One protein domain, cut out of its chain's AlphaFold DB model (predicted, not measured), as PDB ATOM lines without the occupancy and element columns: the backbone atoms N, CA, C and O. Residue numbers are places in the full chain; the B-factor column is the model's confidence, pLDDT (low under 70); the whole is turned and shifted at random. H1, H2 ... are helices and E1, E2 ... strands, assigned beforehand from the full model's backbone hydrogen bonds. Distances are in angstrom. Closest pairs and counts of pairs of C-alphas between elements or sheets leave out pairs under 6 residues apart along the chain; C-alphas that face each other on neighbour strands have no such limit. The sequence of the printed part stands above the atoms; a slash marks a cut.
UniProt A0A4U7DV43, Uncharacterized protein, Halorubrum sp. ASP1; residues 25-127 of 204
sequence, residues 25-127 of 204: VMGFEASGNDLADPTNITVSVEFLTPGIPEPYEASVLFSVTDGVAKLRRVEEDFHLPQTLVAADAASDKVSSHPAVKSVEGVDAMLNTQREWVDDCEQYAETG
ATOM      1  N   VAL A  25      38.915 -24.765  21.806       79.56
ATOM      2  CA  VAL A  25      38.536 -24.642  23.221       79.56
ATOM      3  C   VAL A  25      37.598 -25.790  23.589       79.56
ATOM      4  O   VAL A  25      36.465 -25.848  23.110       79.56
ATOM      5  N   MET A  26      38.064 -26.673  24.465       84.44
ATOM      6  CA  MET A  26      37.357 -27.882  24.897       84.44
ATOM      7  C   MET A  26      36.568 -27.676  26.189       84.44
ATOM      8  O   MET A  26      35.546 -28.326  26.409       84.44
ATOM      9  N   GLY A  27      37.026 -26.761  27.043       79.19
ATOM     10  CA  GLY A  27      36.473 -26.565  28.378       79.19
ATOM     11  C   GLY A  27      36.643 -25.139  28.882       79.19
ATOM     12  O   GLY A  27      37.568 -24.429  28.493       79.19
ATOM     13  N   PHE A  28      35.718 -24.716  29.740       88.38
ATOM     14  CA  PHE A  28      35.731 -23.407  30.380       88.38
ATOM     15  C   PHE A  28      35.158 -23.527  31.790       88.38
ATOM     16  O   PHE A  28      33.990 -23.886  31.956       88.38
ATOM     17  N   GLU A  29      35.960 -23.188  32.792       86.69
ATOM     18  CA  GLU A  29      35.565 -23.221  34.195       86.69
ATOM     19  C   GLU A  29      35.869 -21.879  34.859       86.69
ATOM     20  O   GLU A  29      36.983 -21.368  34.792       86.69
ATOM     21  N   ALA A  30      34.871 -21.309  35.529       84.06
ATOM     22  CA  ALA A  30      35.023 -20.107  36.336       84.06
ATOM     23  C   ALA A  30      34.822 -20.474  37.810       84.06
ATOM     24  O   ALA A  30      33.866 -21.168  38.158       84.06
ATOM     25  N   SER A  31      35.719 -20.016  38.681       83.38
ATOM     26  CA  SER A  31      35.663 -20.279  40.122       83.38
ATOM     27  C   SER A  31      35.719 -18.982  40.923       83.38
ATOM     28  O   SER A  31      36.373 -18.018  40.528       83.38
ATOM     29  N   GLY A  32      35.026 -18.953  42.059       71.38
ATOM     30  CA  GLY A  32      34.853 -17.768  42.895       71.38
ATOM     31  C   GLY A  32      33.575 -17.873  43.724       71.38
ATOM     32  O   GLY A  32      32.841 -18.857  43.625       71.38
ATOM     33  N   ASN A  33      33.306 -16.861  44.548       68.44
ATOM     34  CA  ASN A  33      32.056 -16.798  45.312       68.44
ATOM     35  C   ASN A  33      30.849 -16.432  44.430       68.44
ATOM     36  O   ASN A  33      29.716 -16.720  44.812       68.44
ATOM     37  N   ASP A  34      31.092 -15.817  43.269       72.94
ATOM     38  CA  ASP A  34      30.081 -15.419  42.292       72.94
ATOM     39  C   ASP A  34      30.582 -15.727  40.871       72.94
ATOM     40  O   ASP A  34      31.719 -15.422  40.521       72.94
ATOM     41  N   LEU A  35      29.732 -16.328  40.035       71.69
ATOM     42  CA  LEU A  35      30.038 -16.563  38.618       71.69
ATOM     43  C   LEU A  35      30.043 -15.254  37.814       71.69
ATOM     44  O   LEU A  35      30.684 -15.179  36.768       71.69
ATOM     45  N   ALA A  36      29.354 -14.218  38.300       76.94
ATOM     46  CA  ALA A  36      29.410 -12.874  37.737       76.94
ATOM     47  C   ALA A  36      30.686 -12.104  38.139       76.94
ATOM     48  O   ALA A  36      30.972 -11.075  37.531       76.94
ATOM     49  N   ASP A  37      31.450 -12.608  39.115       80.25
ATOM     50  CA  ASP A  37      32.711 -12.031  39.601       80.25
ATOM     51  C   ASP A  37      33.696 -13.151  40.010       80.25
ATOM     52  O   ASP A  37      33.955 -13.387  41.198       80.25
ATOM     53  N   PRO A  38      34.189 -13.938  39.032       86.56
ATOM     54  CA  PRO A  38      35.065 -15.059  39.315       86.56
ATOM     55  C   PRO A  38      36.418 -14.561  39.813       86.56
ATOM     56  O   PRO A  38      36.919 -13.523  39.399       86.56
ATOM     57  N   THR A  39      37.053 -15.345  40.677       86.56
ATOM     58  CA  THR A  39      38.434 -15.112  41.117       86.56
ATOM     59  C   THR A  39      39.432 -15.777  40.172       86.56
ATOM     60  O   THR A  39      40.525 -15.252  39.965       86.56
ATOM     61  N   ASN A  40      39.064 -16.914  39.570       88.94
ATOM     62  CA  ASN A  40      39.881 -17.578  38.558       88.94
ATOM     63  C   ASN A  40      39.034 -18.082  37.393       88.94
ATOM     64  O   ASN A  40      37.884 -18.483  37.580       88.94
ATOM     65  N   ILE A  41      39.647 -18.116  36.214       89.00
ATOM     66  CA  ILE A  41      39.098 -18.746  35.016       89.00
ATOM     67  C   ILE A  41      40.130 -19.745  34.495       89.00
ATOM     68  O   ILE A  41      41.290 -19.386  34.306       89.00
ATOM     69  N   THR A  42      39.697 -20.977  34.251       90.06
ATOM     70  CA  THR A  42      40.487 -22.031  33.615       90.06
ATOM     71  C   THR A  42      39.886 -22.348  32.252       90.06
ATOM     72  O   THR A  42      38.672 -22.526  32.130       90.06
ATOM     73  N   VAL A  43      40.727 -22.431  31.227       88.44
ATOM     74  CA  VAL A  43      40.318 -22.820  29.873       88.44
ATOM     75  C   VAL A  43      41.096 -24.053  29.449       88.44
ATOM     76  O   VAL A  43      42.322 -24.061  29.540       88.44
ATOM     77  N   SER A  44      40.389 -25.074  28.974       87.56
ATOM     78  CA  SER A  44      41.001 -26.264  28.382       87.56
ATOM     79  C   SER A  44      41.081 -26.088  26.869       87.56
ATOM     80  O   SER A  44      40.061 -25.810  26.232       87.56
ATOM     81  N   VAL A  45      42.272 -26.242  26.301       82.19
ATOM     82  CA  VAL A  45      42.559 -26.045  24.875       82.19
ATOM     83  C   VAL A  45      43.169 -27.317  24.298       82.19
ATOM     84  O   VAL A  45      44.080 -27.876  24.894       82.19
ATOM     85  N   GLU A  46      42.685 -27.748  23.139       80.69
ATOM     86  CA  GLU A  46      43.235 -28.837  22.331       80.69
ATOM     87  C   GLU A  46      43.882 -28.260  21.065       80.69
ATOM     88  O   GLU A  46      43.274 -27.420  20.405       80.69
ATOM     89  N   PHE A  47      45.093 -28.677  20.694       70.00
ATOM     90  CA  PHE A  47      45.740 -28.213  19.457       70.00
ATOM     91  C   PHE A  47      46.717 -29.235  18.876       70.00
ATOM     92  O   PHE A  47      47.279 -30.064  19.588       70.00
ATOM     93  N   LEU A  48      46.930 -29.168  17.560       65.44
ATOM     94  CA  LEU A  48      47.874 -30.025  16.843       65.44
ATOM     95  C   LEU A  48      49.209 -29.302  16.632       65.44
ATOM     96  O   LEU A  48      49.259 -28.078  16.528       65.44
ATOM     97  N   THR A  49      50.298 -30.062  16.517       55.22
ATOM     98  CA  THR A  49      51.613 -29.529  16.126       55.22
ATOM     99  C   THR A  49      52.167 -30.292  14.926       55.22
ATOM    100  O   THR A  49      52.001 -31.514  14.866       55.22
ATOM    101  N   PRO A  50      52.874 -29.633  13.989       49.19
ATOM    102  CA  PRO A  50      53.421 -30.304  12.816       49.19
ATOM    103  C   PRO A  50      54.340 -31.473  13.192       49.19
ATOM    104  O   PRO A  50      55.264 -31.334  13.987       49.19
ATOM    105  N   GLY A  51      54.102 -32.640  12.589       48.88
ATOM    106  CA  GLY A  51      54.925 -33.833  12.806       48.88
ATOM    107  C   GLY A  51      54.604 -34.651  14.058       48.88
ATOM    108  O   GLY A  51      55.271 -35.663  14.267       48.88
ATOM    109  N   ILE A  52      53.573 -34.278  14.823       54.66
ATOM    110  CA  ILE A  52      53.042 -35.069  15.940       54.66
ATOM    111  C   ILE A  52      51.575 -35.410  15.631       54.66
ATOM    112  O   ILE A  52      50.788 -34.496  15.387       54.66
ATOM    113  N   PRO A  53      51.206 -36.702  15.555       49.56
ATOM    114  CA  PRO A  53      49.861 -37.110  15.153       49.56
ATOM    115  C   PRO A  53      48.810 -36.958  16.262       49.56
ATOM    116  O   PRO A  53      47.619 -36.911  15.954       49.56
ATOM    117  N   GLU A  54      49.218 -36.886  17.528       62.69
ATOM    118  CA  GLU A  54      48.318 -36.706  18.666       62.69
ATOM    119  C   GLU A  54      48.117 -35.222  19.029       62.69
ATOM    120  O   GLU A  54      49.084 -34.454  19.029       62.69
ATOM    121  N   PRO A  55      46.885 -34.803  19.375       68.81
ATOM    122  CA  PRO A  55      46.634 -33.461  19.878       68.81
ATOM    123  C   PRO A  55      47.200 -33.269  21.286       68.81
ATOM    124  O   PRO A  55      47.159 -34.165  22.130       68.81
ATOM    125  N   TYR A  56      47.699 -32.064  21.533       73.44
ATOM    126  CA  TYR A  56      48.040 -31.580  22.859       73.44
ATOM    127  C   TYR A  56      46.798 -31.033  23.542       73.44
ATOM    128  O   TYR A  56      46.034 -30.295  22.927       73.44
ATOM    129  N   GLU A  57      46.643 -31.336  24.827       83.69
ATOM    130  CA  GLU A  57      45.619 -30.750  25.685       83.69
ATOM    131  C   GLU A  57      46.294 -29.901  26.756       83.69
ATOM    132  O   GLU A  57      47.226 -30.356  27.406       83.69
ATOM    133  N   ALA A  58      45.829 -28.669  26.945       83.75
ATOM    134  CA  ALA A  58      46.386 -27.715  27.893       83.75
ATOM    135  C   ALA A  58      45.294 -27.146  28.789       83.75
ATOM    136  O   ALA A  58      44.239 -26.752  28.292       83.75
ATOM    137  N   SER A  59      45.580 -26.988  30.079       85.94
ATOM    138  CA  SER A  59      44.760 -26.154  30.966       85.94
ATOM    139  C   SER A  59      45.453 -24.819  31.214       85.94
ATOM    140  O   SER A  59      46.585 -24.770  31.694       85.94
ATOM    141  N   VAL A  60      44.782 -23.719  30.880       87.00
ATOM    142  CA  VAL A  60      45.311 -22.358  31.010       87.00
ATOM    143  C   VAL A  60      44.565 -21.622  32.107       87.00
ATOM    144  O   VAL A  60      43.345 -21.472  32.044       87.00
ATOM    145  N   LEU A  61      45.304 -21.144  33.107       87.94
ATOM    146  CA  LEU A  61      44.752 -20.502  34.292       87.94
ATOM    147  C   LEU A  61      44.940 -18.984  34.253       87.94
ATOM    148  O   LEU A  61      46.060 -18.479  34.128       87.94
ATOM    149  N   PHE A  62      43.848 -18.267  34.500       89.19
ATOM    150  CA  PHE A  62      43.801 -16.824  34.692       89.19
ATOM    151  C   PHE A  62      43.298 -16.497  36.093       89.19
ATOM    152  O   PHE A  62      42.355 -17.116  36.583       89.19
ATOM    153  N   SER A  63      43.880 -15.475  36.717       89.25
ATOM    154  CA  SER A  63      43.266 -14.829  37.883       89.25
ATOM    155  C   SER A  63      42.535 -13.572  37.442       89.25
ATOM    156  O   SER A  63      43.115 -12.784  36.695       89.25
ATOM    157  N   VAL A  64      41.328 -13.350  37.948       87.44
ATOM    158  CA  VAL A  64      40.523 -12.169  37.631       87.44
ATOM    159  C   VAL A  64      40.453 -11.255  38.850       87.44
ATOM    160  O   VAL A  64      40.235 -11.698  39.978       87.44
ATOM    161  N   THR A  65      40.715  -9.966  38.653       86.69
ATOM    162  CA  THR A  65      40.632  -8.944  39.706       86.69
ATOM    163  C   THR A  65      40.200  -7.624  39.084       86.69
ATOM    164  O   THR A  65      40.801  -7.184  38.109       86.69
ATOM    165  N   ASP A  66      39.135  -7.008  39.606       85.56
ATOM    166  CA  ASP A  66      38.568  -5.737  39.115       85.56
ATOM    167  C   ASP A  66      38.198  -5.724  37.613       85.56
ATOM    168  O   ASP A  66      38.074  -4.677  36.962       85.56
ATOM    169  N   GLY A  67      37.952  -6.915  37.066       84.38
ATOM    170  CA  GLY A  67      37.693  -7.162  35.652       84.38
ATOM    171  C   GLY A  67      38.940  -7.262  34.777       84.38
ATOM    172  O   GLY A  67      38.818  -7.283  33.559       84.38
ATOM    173  N   VAL A  68      40.131  -7.353  35.357       87.19
ATOM    174  CA  VAL A  68      41.365  -7.668  34.633       87.19
ATOM    175  C   VAL A  68      41.668  -9.151  34.807       87.19
ATOM    176  O   VAL A  68      41.844  -9.616  35.934       87.19
ATOM    177  N   ALA A  69      41.730  -9.896  33.706       87.31
ATOM    178  CA  ALA A  69      42.168 -11.285  33.704       87.31
ATOM    179  C   ALA A  69      43.672 -11.356  33.429       87.31
ATOM    180  O   ALA A  69      44.140 -10.947  32.372       87.31
ATOM    181  N   LYS A  70      44.445 -11.892  34.369       86.69
ATOM    182  CA  LYS A  70      45.897 -12.034  34.237       86.69
ATOM    183  C   LYS A  70      46.277 -13.494  34.066       86.69
ATOM    184  O   LYS A  70      45.942 -14.306  34.935       86.69
ATOM    185  N   LEU A  71      47.008 -13.803  32.995       85.81
ATOM    186  CA  LEU A  71      47.565 -15.136  32.767       85.81
ATOM    187  C   LEU A  71      48.473 -15.528  33.946       85.81
ATOM    188  O   LEU A  71      49.355 -14.763  34.350       85.81
ATOM    189  N   ARG A  72      48.235 -16.704  34.535       83.19
ATOM    190  CA  ARG A  72      49.018 -17.228  35.664       83.19
ATOM    191  C   ARG A  72      49.977 -18.317  35.237       83.19
ATOM    192  O   ARG A  72      51.160 -18.225  35.548       83.19
ATOM    193  N   ARG A  73      49.452 -19.353  34.590       79.62
ATOM    194  CA  ARG A  73      50.230 -20.491  34.104       79.62
ATOM    195  C   ARG A  73      49.437 -21.283  33.076       79.62
ATOM    196  O   ARG A  73      48.207 -21.271  33.102       79.62
ATOM    197  N   VAL A  74      50.167 -22.014  32.251       78.69
ATOM    198  CA  VAL A  74      49.673 -23.194  31.542       78.69
ATOM    199  C   VAL A  74      50.090 -24.386  32.403       78.69
ATOM    200  O   VAL A  74      51.233 -24.428  32.851       78.69
ATOM    201  N   GLU A  75      49.156 -25.266  32.765       77.62
ATOM    202  CA  GLU A  75      49.411 -26.349  33.733       77.62
ATOM    203  C   GLU A  75      50.283 -27.476  33.174       77.62
ATOM    204  O   GLU A  75      50.844 -28.249  33.947       77.62
ATOM    205  N   GLU A  76      50.444 -27.516  31.856       74.19
ATOM    206  CA  GLU A  76      51.306 -28.462  31.164       74.19
ATOM    207  C   GLU A  76      52.718 -27.900  30.972       74.19
ATOM    208  O   GLU A  76      52.895 -26.758  30.530       74.19
ATOM    209  N   ASP A  77      53.725 -28.733  31.256       64.69
ATOM    210  CA  ASP A  77      55.143 -28.450  31.005       64.69
ATOM    211  C   ASP A  77      55.450 -28.600  29.508       64.69
ATOM    212  O   ASP A  77      56.119 -29.529  29.048       64.69
ATOM    213  N   PHE A  78      54.922 -27.670  28.725       68.81
ATOM    214  CA  PHE A  78      55.207 -27.579  27.308       68.81
ATOM    215  C   PHE A  78      56.454 -26.749  27.004       68.81
ATOM    216  O   PHE A  78      56.890 -25.904  27.787       68.81
ATOM    217  N   HIS A  79      57.011 -26.958  25.810       65.12
ATOM    218  CA  HIS A  79      57.932 -25.988  25.234       65.12
ATOM    219  C   HIS A  79      57.176 -24.702  24.864       65.12
ATOM    220  O   HIS A  79      55.970 -24.712  24.611       65.12
ATOM    221  N   LEU A  80      57.910 -23.588  24.828       61.78
ATOM    222  CA  LEU A  80      57.361 -22.244  24.645       61.78
ATOM    223  C   LEU A  80      56.337 -22.127  23.491       61.78
ATOM    224  O   LEU A  80      55.292 -21.528  23.729       61.78
ATOM    225  N   PRO A  81      56.537 -22.725  22.297       67.62
ATOM    226  CA  PRO A  81      55.566 -22.623  21.202       67.62
ATOM    227  C   PRO A  81      54.174 -23.169  21.553       67.62
ATOM    228  O   PRO A  81      53.163 -22.525  21.294       67.62
ATOM    229  N   GLN A  82      54.105 -24.328  22.202       73.44
ATOM    230  CA  GLN A  82      52.848 -24.959  22.608       73.44
ATOM    231  C   GLN A  82      52.172 -24.200  23.762       73.44
ATOM    232  O   GLN A  82      50.950 -24.048  23.780       73.44
ATOM    233  N   THR A  83      52.958 -23.665  24.704       73.94
ATOM    234  CA  THR A  83      52.453 -22.776  25.765       73.94
ATOM    235  C   THR A  83      51.776 -21.533  25.180       73.94
ATOM    236  O   THR A  83      50.748 -21.099  25.701       73.94
ATOM    237  N   LEU A  84      52.327 -20.974  24.098       73.50
ATOM    238  CA  LEU A  84      51.788 -19.793  23.418       73.50
ATOM    239  C   LEU A  84      50.449 -20.091  22.730       73.50
ATOM    240  O   LEU A  84      49.486 -19.364  22.964       73.50
ATOM    241  N   VAL A  85      50.361 -21.194  21.974       75.06
ATOM    242  CA  VAL A  85      49.120 -21.625  21.295       75.06
ATOM    243  C   VAL A  85      47.978 -21.828  22.293       75.06
ATOM    244  O   VAL A  85      46.858 -21.366  22.074       75.06
ATOM    245  N   ALA A  86      48.262 -22.481  23.423       77.69
ATOM    246  CA  ALA A  86      47.279 -22.657  24.485       77.69
ATOM    247  C   ALA A  86      46.851 -21.314  25.102       77.69
ATOM    248  O   ALA A  86      45.657 -21.070  25.292       77.69
ATOM    249  N   ALA A  87      47.814 -20.442  25.423       82.31
ATOM    250  CA  ALA A  87      47.553 -19.168  26.084       82.31
ATOM    251  C   ALA A  87      46.699 -18.220  25.232       82.31
ATOM    252  O   ALA A  87      45.838 -17.538  25.784       82.31
ATOM    253  N   ASP A  88      46.892 -18.195  23.916       79.38
ATOM    254  CA  ASP A  88      46.135 -17.354  22.984       79.38
ATOM    255  C   ASP A  88      44.675 -17.769  22.849       79.38
ATOM    256  O   ASP A  88      43.778 -17.006  23.210       79.38
ATOM    257  N   ALA A  89      44.432 -19.030  22.483       82.06
ATOM    258  CA  ALA A  89      43.076 -19.566  22.385       82.06
ATOM    259  C   ALA A  89      42.300 -19.405  23.706       82.06
ATOM    260  O   ALA A  89      41.099 -19.112  23.723       82.06
ATOM    261  N   ALA A  90      42.995 -19.556  24.837       85.88
ATOM    262  CA  ALA A  90      42.419 -19.316  26.147       85.88
ATOM    263  C   ALA A  90      42.138 -17.831  26.423       85.88
ATOM    264  O   ALA A  90      41.106 -17.511  27.014       85.88
ATOM    265  N   SER A  91      43.006 -16.922  25.982       85.12
ATOM    266  CA  SER A  91      42.850 -15.473  26.167       85.12
ATOM    267  C   SER A  91      41.662 -14.922  25.393       85.12
ATOM    268  O   SER A  91      40.854 -14.188  25.968       85.12
ATOM    269  N   ASP A  92      41.486 -15.350  24.143       83.62
ATOM    270  CA  ASP A  92      40.304 -15.033  23.341       83.62
ATOM    271  C   ASP A  92      39.033 -15.485  24.055       83.62
ATOM    272  O   ASP A  92      38.079 -14.715  24.226       83.62
ATOM    273  N   LYS A  93      39.037 -16.715  24.580       86.19
ATOM    274  CA  LYS A  93      37.893 -17.226  25.329       86.19
ATOM    275  C   LYS A  93      37.626 -16.425  26.606       86.19
ATOM    276  O   LYS A  93      36.469 -16.101  26.881       86.19
ATOM    277  N   VAL A  94      38.658 -16.093  27.375       87.38
ATOM    278  CA  VAL A  94      38.556 -15.328  28.629       87.38
ATOM    279  C   VAL A  94      38.063 -13.905  28.381       87.38
ATOM    280  O   VAL A  94      37.235 -13.417  29.149       87.38
ATOM    281  N   SER A  95      38.495 -13.267  27.291       86.75
ATOM    282  CA  SER A  95      38.059 -11.918  26.913       86.75
ATOM    283  C   SER A  95      36.545 -11.824  26.673       86.75
ATOM    284  O   SER A  95      35.942 -10.777  26.893       86.75
ATOM    285  N   SER A  96      35.910 -12.939  26.289       85.56
ATOM    286  CA  SER A  96      34.460 -13.024  26.089       85.56
ATOM    287  C   SER A  96      33.650 -13.162  27.390       85.56
ATOM    288  O   SER A  96      32.417 -13.135  27.351       85.56
ATOM    289  N   HIS A  97      34.305 -13.329  28.546       85.44
ATOM    290  CA  HIS A  97      33.615 -13.507  29.820       85.44
ATOM    291  C   HIS A  97      33.028 -12.175  30.335       85.44
ATOM    292  O   HIS A  97      33.763 -11.194  30.423       85.44
ATOM    293  N   PRO A  98      31.752 -12.114  30.778       84.94
ATOM    294  CA  PRO A  98      31.097 -10.857  31.180       84.94
ATOM    295  C   PRO A  98      31.792 -10.078  32.304       84.94
ATOM    296  O   PRO A  98      31.647  -8.861  32.399       84.94
ATOM    297  N   ALA A  99      32.525 -10.780  33.169       84.75
ATOM    298  CA  ALA A  99      33.277 -10.178  34.267       84.75
ATOM    299  C   ALA A  99      34.640  -9.602  33.841       84.75
ATOM    300  O   ALA A  99      35.279  -8.919  34.633       84.75
ATOM    301  N   VAL A 100      35.103  -9.882  32.619       87.00
ATOM    302  CA  VAL A 100      36.430  -9.504  32.119       87.00
ATOM    303  C   VAL A 100      36.306  -8.297  31.188       87.00
ATOM    304  O   VAL A 100      35.487  -8.260  30.278       87.00
ATOM    305  N   LYS A 101      37.126  -7.281  31.442       86.94
ATOM    306  CA  LYS A 101      37.227  -6.014  30.702       86.94
ATOM    307  C   LYS A 101      38.523  -5.928  29.902       86.94
ATOM    308  O   LYS A 101      38.557  -5.257  28.877       86.94
ATOM    309  N   SER A 102      39.583  -6.570  30.388       85.00
ATOM    310  CA  SER A 102      40.878  -6.666  29.715       85.00
ATOM    311  C   SER A 102      41.606  -7.942  30.126       85.00
ATOM    312  O   SER A 102      41.368  -8.490  31.207       85.00
ATOM    313  N   VAL A 103      42.504  -8.403  29.259       83.38
ATOM    314  CA  VAL A 103      43.392  -9.539  29.513       83.38
ATOM    315  C   VAL A 103      44.834  -9.028  29.515       83.38
ATOM    316  O   VAL A 103      45.214  -8.274  28.628       83.38
ATOM    317  N   GLU A 104      45.627  -9.396  30.523       80.31
ATOM    318  CA  GLU A 104      47.022  -8.972  30.687       80.31
ATOM    319  C   GLU A 104      47.992 -10.160  30.701       80.31
ATOM    320  O   GLU A 104      47.684 -11.245  31.206       80.31
ATOM    321  N   GLY A 105      49.220  -9.907  30.234       66.31
ATOM    322  CA  GLY A 105      50.310 -10.890  30.216       66.31
ATOM    323  C   GLY A 105      50.366 -11.738  28.947       66.31
ATOM    324  O   GLY A 105      51.130 -12.695  28.909       66.31
ATOM    325  N   VAL A 106      49.576 -11.378  27.932       63.53
ATOM    326  CA  VAL A 106      49.405 -12.150  26.696       63.53
ATOM    327  C   VAL A 106      49.924 -11.366  25.483       63.53
ATOM    328  O   VAL A 106      50.529 -11.964  24.614       63.53
ATOM    329  N   ASP A 107      49.851 -10.032  25.447       61.66
ATOM    330  CA  ASP A 107      50.171  -9.230  24.244       61.66
ATOM    331  C   ASP A 107      51.570  -9.458  23.633       61.66
ATOM    332  O   ASP A 107      51.710  -9.548  22.415       61.66
ATOM    333  N   ALA A 108      52.616  -9.586  24.457       57.66
ATOM    334  CA  ALA A 108      53.966  -9.886  23.960       57.66
ATOM    335  C   ALA A 108      54.077 -11.323  23.418       57.66
ATOM    336  O   ALA A 108      54.766 -11.561  22.433       57.66
ATOM    337  N   MET A 109      53.357 -12.260  24.042       57.28
ATOM    338  CA  MET A 109      53.242 -13.655  23.614       57.28
ATOM    339  C   MET A 109      52.432 -13.773  22.308       57.28
ATOM    340  O   MET A 109      52.836 -14.499  21.404       57.28
ATOM    341  N   LEU A 110      51.353 -12.993  22.173       62.94
ATOM    342  CA  LEU A 110      50.511 -12.913  20.975       62.94
ATOM    343  C   LEU A 110      51.244 -12.319  19.780       62.94
ATOM    344  O   LEU A 110      51.049 -12.786  18.666       62.94
ATOM    345  N   ASN A 111      52.089 -11.304  19.978       61.28
ATOM    346  CA  ASN A 111      52.887 -10.762  18.877       61.28
ATOM    347  C   ASN A 111      53.856 -11.812  18.324       61.28
ATOM    348  O   ASN A 111      53.896 -12.017  17.116       61.28
ATOM    349  N   THR A 112      54.559 -12.541  19.195       56.84
ATOM    350  CA  THR A 112      55.431 -13.648  18.770       56.84
ATOM    351  C   THR A 112      54.652 -14.766  18.071       56.84
ATOM    352  O   THR A 112      55.161 -15.380  17.138       56.84
ATOM    353  N   GLN A 113      53.411 -15.032  18.482       58.59
ATOM    354  CA  GLN A 113      52.566 -16.027  17.829       58.59
ATOM    355  C   GLN A 113      52.011 -15.551  16.487       58.59
ATOM    356  O   GLN A 113      51.979 -16.344  15.557       58.59
ATOM    357  N   ARG A 114      51.588 -14.290  16.360       63.28
ATOM    358  CA  ARG A 114      51.171 -13.724  15.069       63.28
ATOM    359  C   ARG A 114      52.301 -13.833  14.061       63.28
ATOM    360  O   ARG A 114      52.086 -14.389  13.000       63.28
ATOM    361  N   GLU A 115      53.516 -13.461  14.458       62.19
ATOM    362  CA  GLU A 115      54.707 -13.664  13.628       62.19
ATOM    363  C   GLU A 115      54.931 -15.139  13.258       62.19
ATOM    364  O   GLU A 115      55.407 -15.439  12.172       62.19
ATOM    365  N   TRP A 116      54.612 -16.078  14.152       60.03
ATOM    366  CA  TRP A 116      54.735 -17.507  13.865       60.03
ATOM    367  C   TRP A 116      53.636 -18.030  12.928       60.03
ATOM    368  O   TRP A 116      53.921 -18.856  12.064       60.03
ATOM    369  N   VAL A 117      52.393 -17.566  13.089       60.09
ATOM    370  CA  VAL A 117      51.278 -17.889  12.185       60.09
ATOM    371  C   VAL A 117      51.560 -17.317  10.803       60.09
ATOM    372  O   VAL A 117      51.448 -18.054   9.831       60.09
ATOM    373  N   ASP A 118      52.013 -16.066  10.726       66.12
ATOM    374  CA  ASP A 118      52.411 -15.411   9.481       66.12
ATOM    375  C   ASP A 118      53.542 -16.195   8.788       66.12
ATOM    376  O   ASP A 118      53.452 -16.487   7.597       66.12
ATOM    377  N   ASP A 119      54.567 -16.629   9.534       64.12
ATOM    378  CA  ASP A 119      55.636 -17.492   9.005       64.12
ATOM    379  C   ASP A 119      55.090 -18.835   8.481       64.12
ATOM    380  O   ASP A 119      55.573 -19.363   7.478       64.12
ATOM    381  N   CYS A 120      54.091 -19.410   9.156       57.84
ATOM    382  CA  CYS A 120      53.468 -20.672   8.756       57.84
ATOM    383  C   CYS A 120      52.598 -20.519   7.502       57.84
ATOM    384  O   CYS A 120      52.626 -21.396   6.637       57.84
ATOM    385  N   GLU A 121      51.838 -19.430   7.390       63.69
ATOM    386  CA  GLU A 121      51.058 -19.097   6.194       63.69
ATOM    387  C   GLU A 121      51.985 -18.829   5.004       63.69
ATOM    388  O   GLU A 121      51.784 -19.406   3.935       63.69
ATOM    389  N   GLN A 122      53.059 -18.058   5.210       66.38
ATOM    390  CA  GLN A 122      54.084 -17.827   4.193       66.38
ATOM    391  C   GLN A 122      54.727 -19.141   3.740       66.38
ATOM    392  O   GLN A 122      54.856 -19.379   2.539       66.38
ATOM    393  N   TYR A 123      55.121 -20.011   4.672       66.19
ATOM    394  CA  TYR A 123      55.686 -21.313   4.325       66.19
ATOM    395  C   TYR A 123      54.691 -22.167   3.530       66.19
ATOM    396  O   TYR A 123      55.073 -22.802   2.552       66.19
ATOM    397  N   ALA A 124      53.409 -22.161   3.904       61.41
ATOM    398  CA  ALA A 124      52.377 -22.892   3.176       61.41
ATOM    399  C   ALA A 124      52.168 -22.364   1.747       61.41
ATOM    400  O   ALA A 124      51.860 -23.147   0.847       61.41
ATOM    401  N   GLU A 125      52.324 -21.057   1.534       70.44
ATOM    402  CA  GLU A 125      52.187 -20.430   0.218       70.44
ATOM    403  C   GLU A 125      53.441 -20.598  -0.655       70.44
ATOM    404  O   GLU A 125      53.323 -20.747  -1.871       70.44
ATOM    405  N   THR A 126      54.633 -20.596  -0.051       75.06
ATOM    406  CA  THR A 126      55.898 -20.371  -0.778       75.06
ATOM    407  C   THR A 126      56.952 -21.461  -0.601       75.06
ATOM    408  O   THR A 126      57.912 -21.490  -1.361       75.06
ATOM    409  N   GLY A 127      56.824 -22.329   0.403       72.94
ATOM    410  CA  GLY A 127      57.858 -23.297   0.785       72.94
ATOM    411  C   GLY A 127      59.063 -22.693   1.520       72.94
ATOM    412  O   GLY A 127      59.972 -23.434   1.895       72.94
TER     413      GLY A 127
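This is residues 25 to 127 of the 204 residues of an uncharacterized protein of Halorubrum sp. ASP1 (UniProt A0A4U7DV43). What does the model look like? A curled, strongly twisted sheet of five strands wraps round helix H1, and helix H2 runs away from this body, its residues 117 to 126 sticking out. What is it built of? The printed part has 103 residues with five named strands and two named helices, E1 E2 E3 E4 H1 E5 H2, class mixed; the mixed sheet runs E1 E2 E3 E4 E5. How large is it? It is compact, with a radius of gyration of the C-alphas of 14.7 A and spans of 51 by 25 by 19 A.

Where do the first strands lie? E1, residues 25 to 31, begins at C-alpha 25 (38.536, -24.642, 23.221). E2 is residues 40 to 49, 28.0 A, E3 residues 52 to 65, 37.4 A, and E4 residues 68 to 74. What follows? H1 is residues 80 to 95, 22.0 A, E5 residues 102 to 104, and H2 residues 107 to 126, 28.0 A, ending at C-alpha 126 (55.898, -20.371, -0.778).

How are the strands joined? E1 to E4 form a meander of hairpins, each strand the antiparallel neighbour of the one before, with N 29 and O 42 at 2.9 A, N 45 and O 58 at 2.8 A, and N 63 and O 70 at 3.0 A. E4, H1, E5 is a strand-helix-strand unit, parallel strands with a helix between, its crossover right-handed; N 104 and O 69 are 2.8 A apart. Where are the helices? H1 is on one face of the sheet, two layers, its closest C-alphas to E2 being Val 43 and Ala 90, 5.5 A. H2, not on the sheet, touches H1 with residues 109 to 113 alone, at a steep tilt of 67 degrees, opposite ways; the closest C-alphas, Leu 84 and Met 109, are 6.3 A apart. Are their backbones whole? In H1 and H2 every O i to N i+4 pair is within hydrogen-bond range.

Is it continuous? The printed part has no cut and no long link. Where is confidence low? Residue 33 and residues 48 to 55, 77 to 81 and 105 to 124 are under 70.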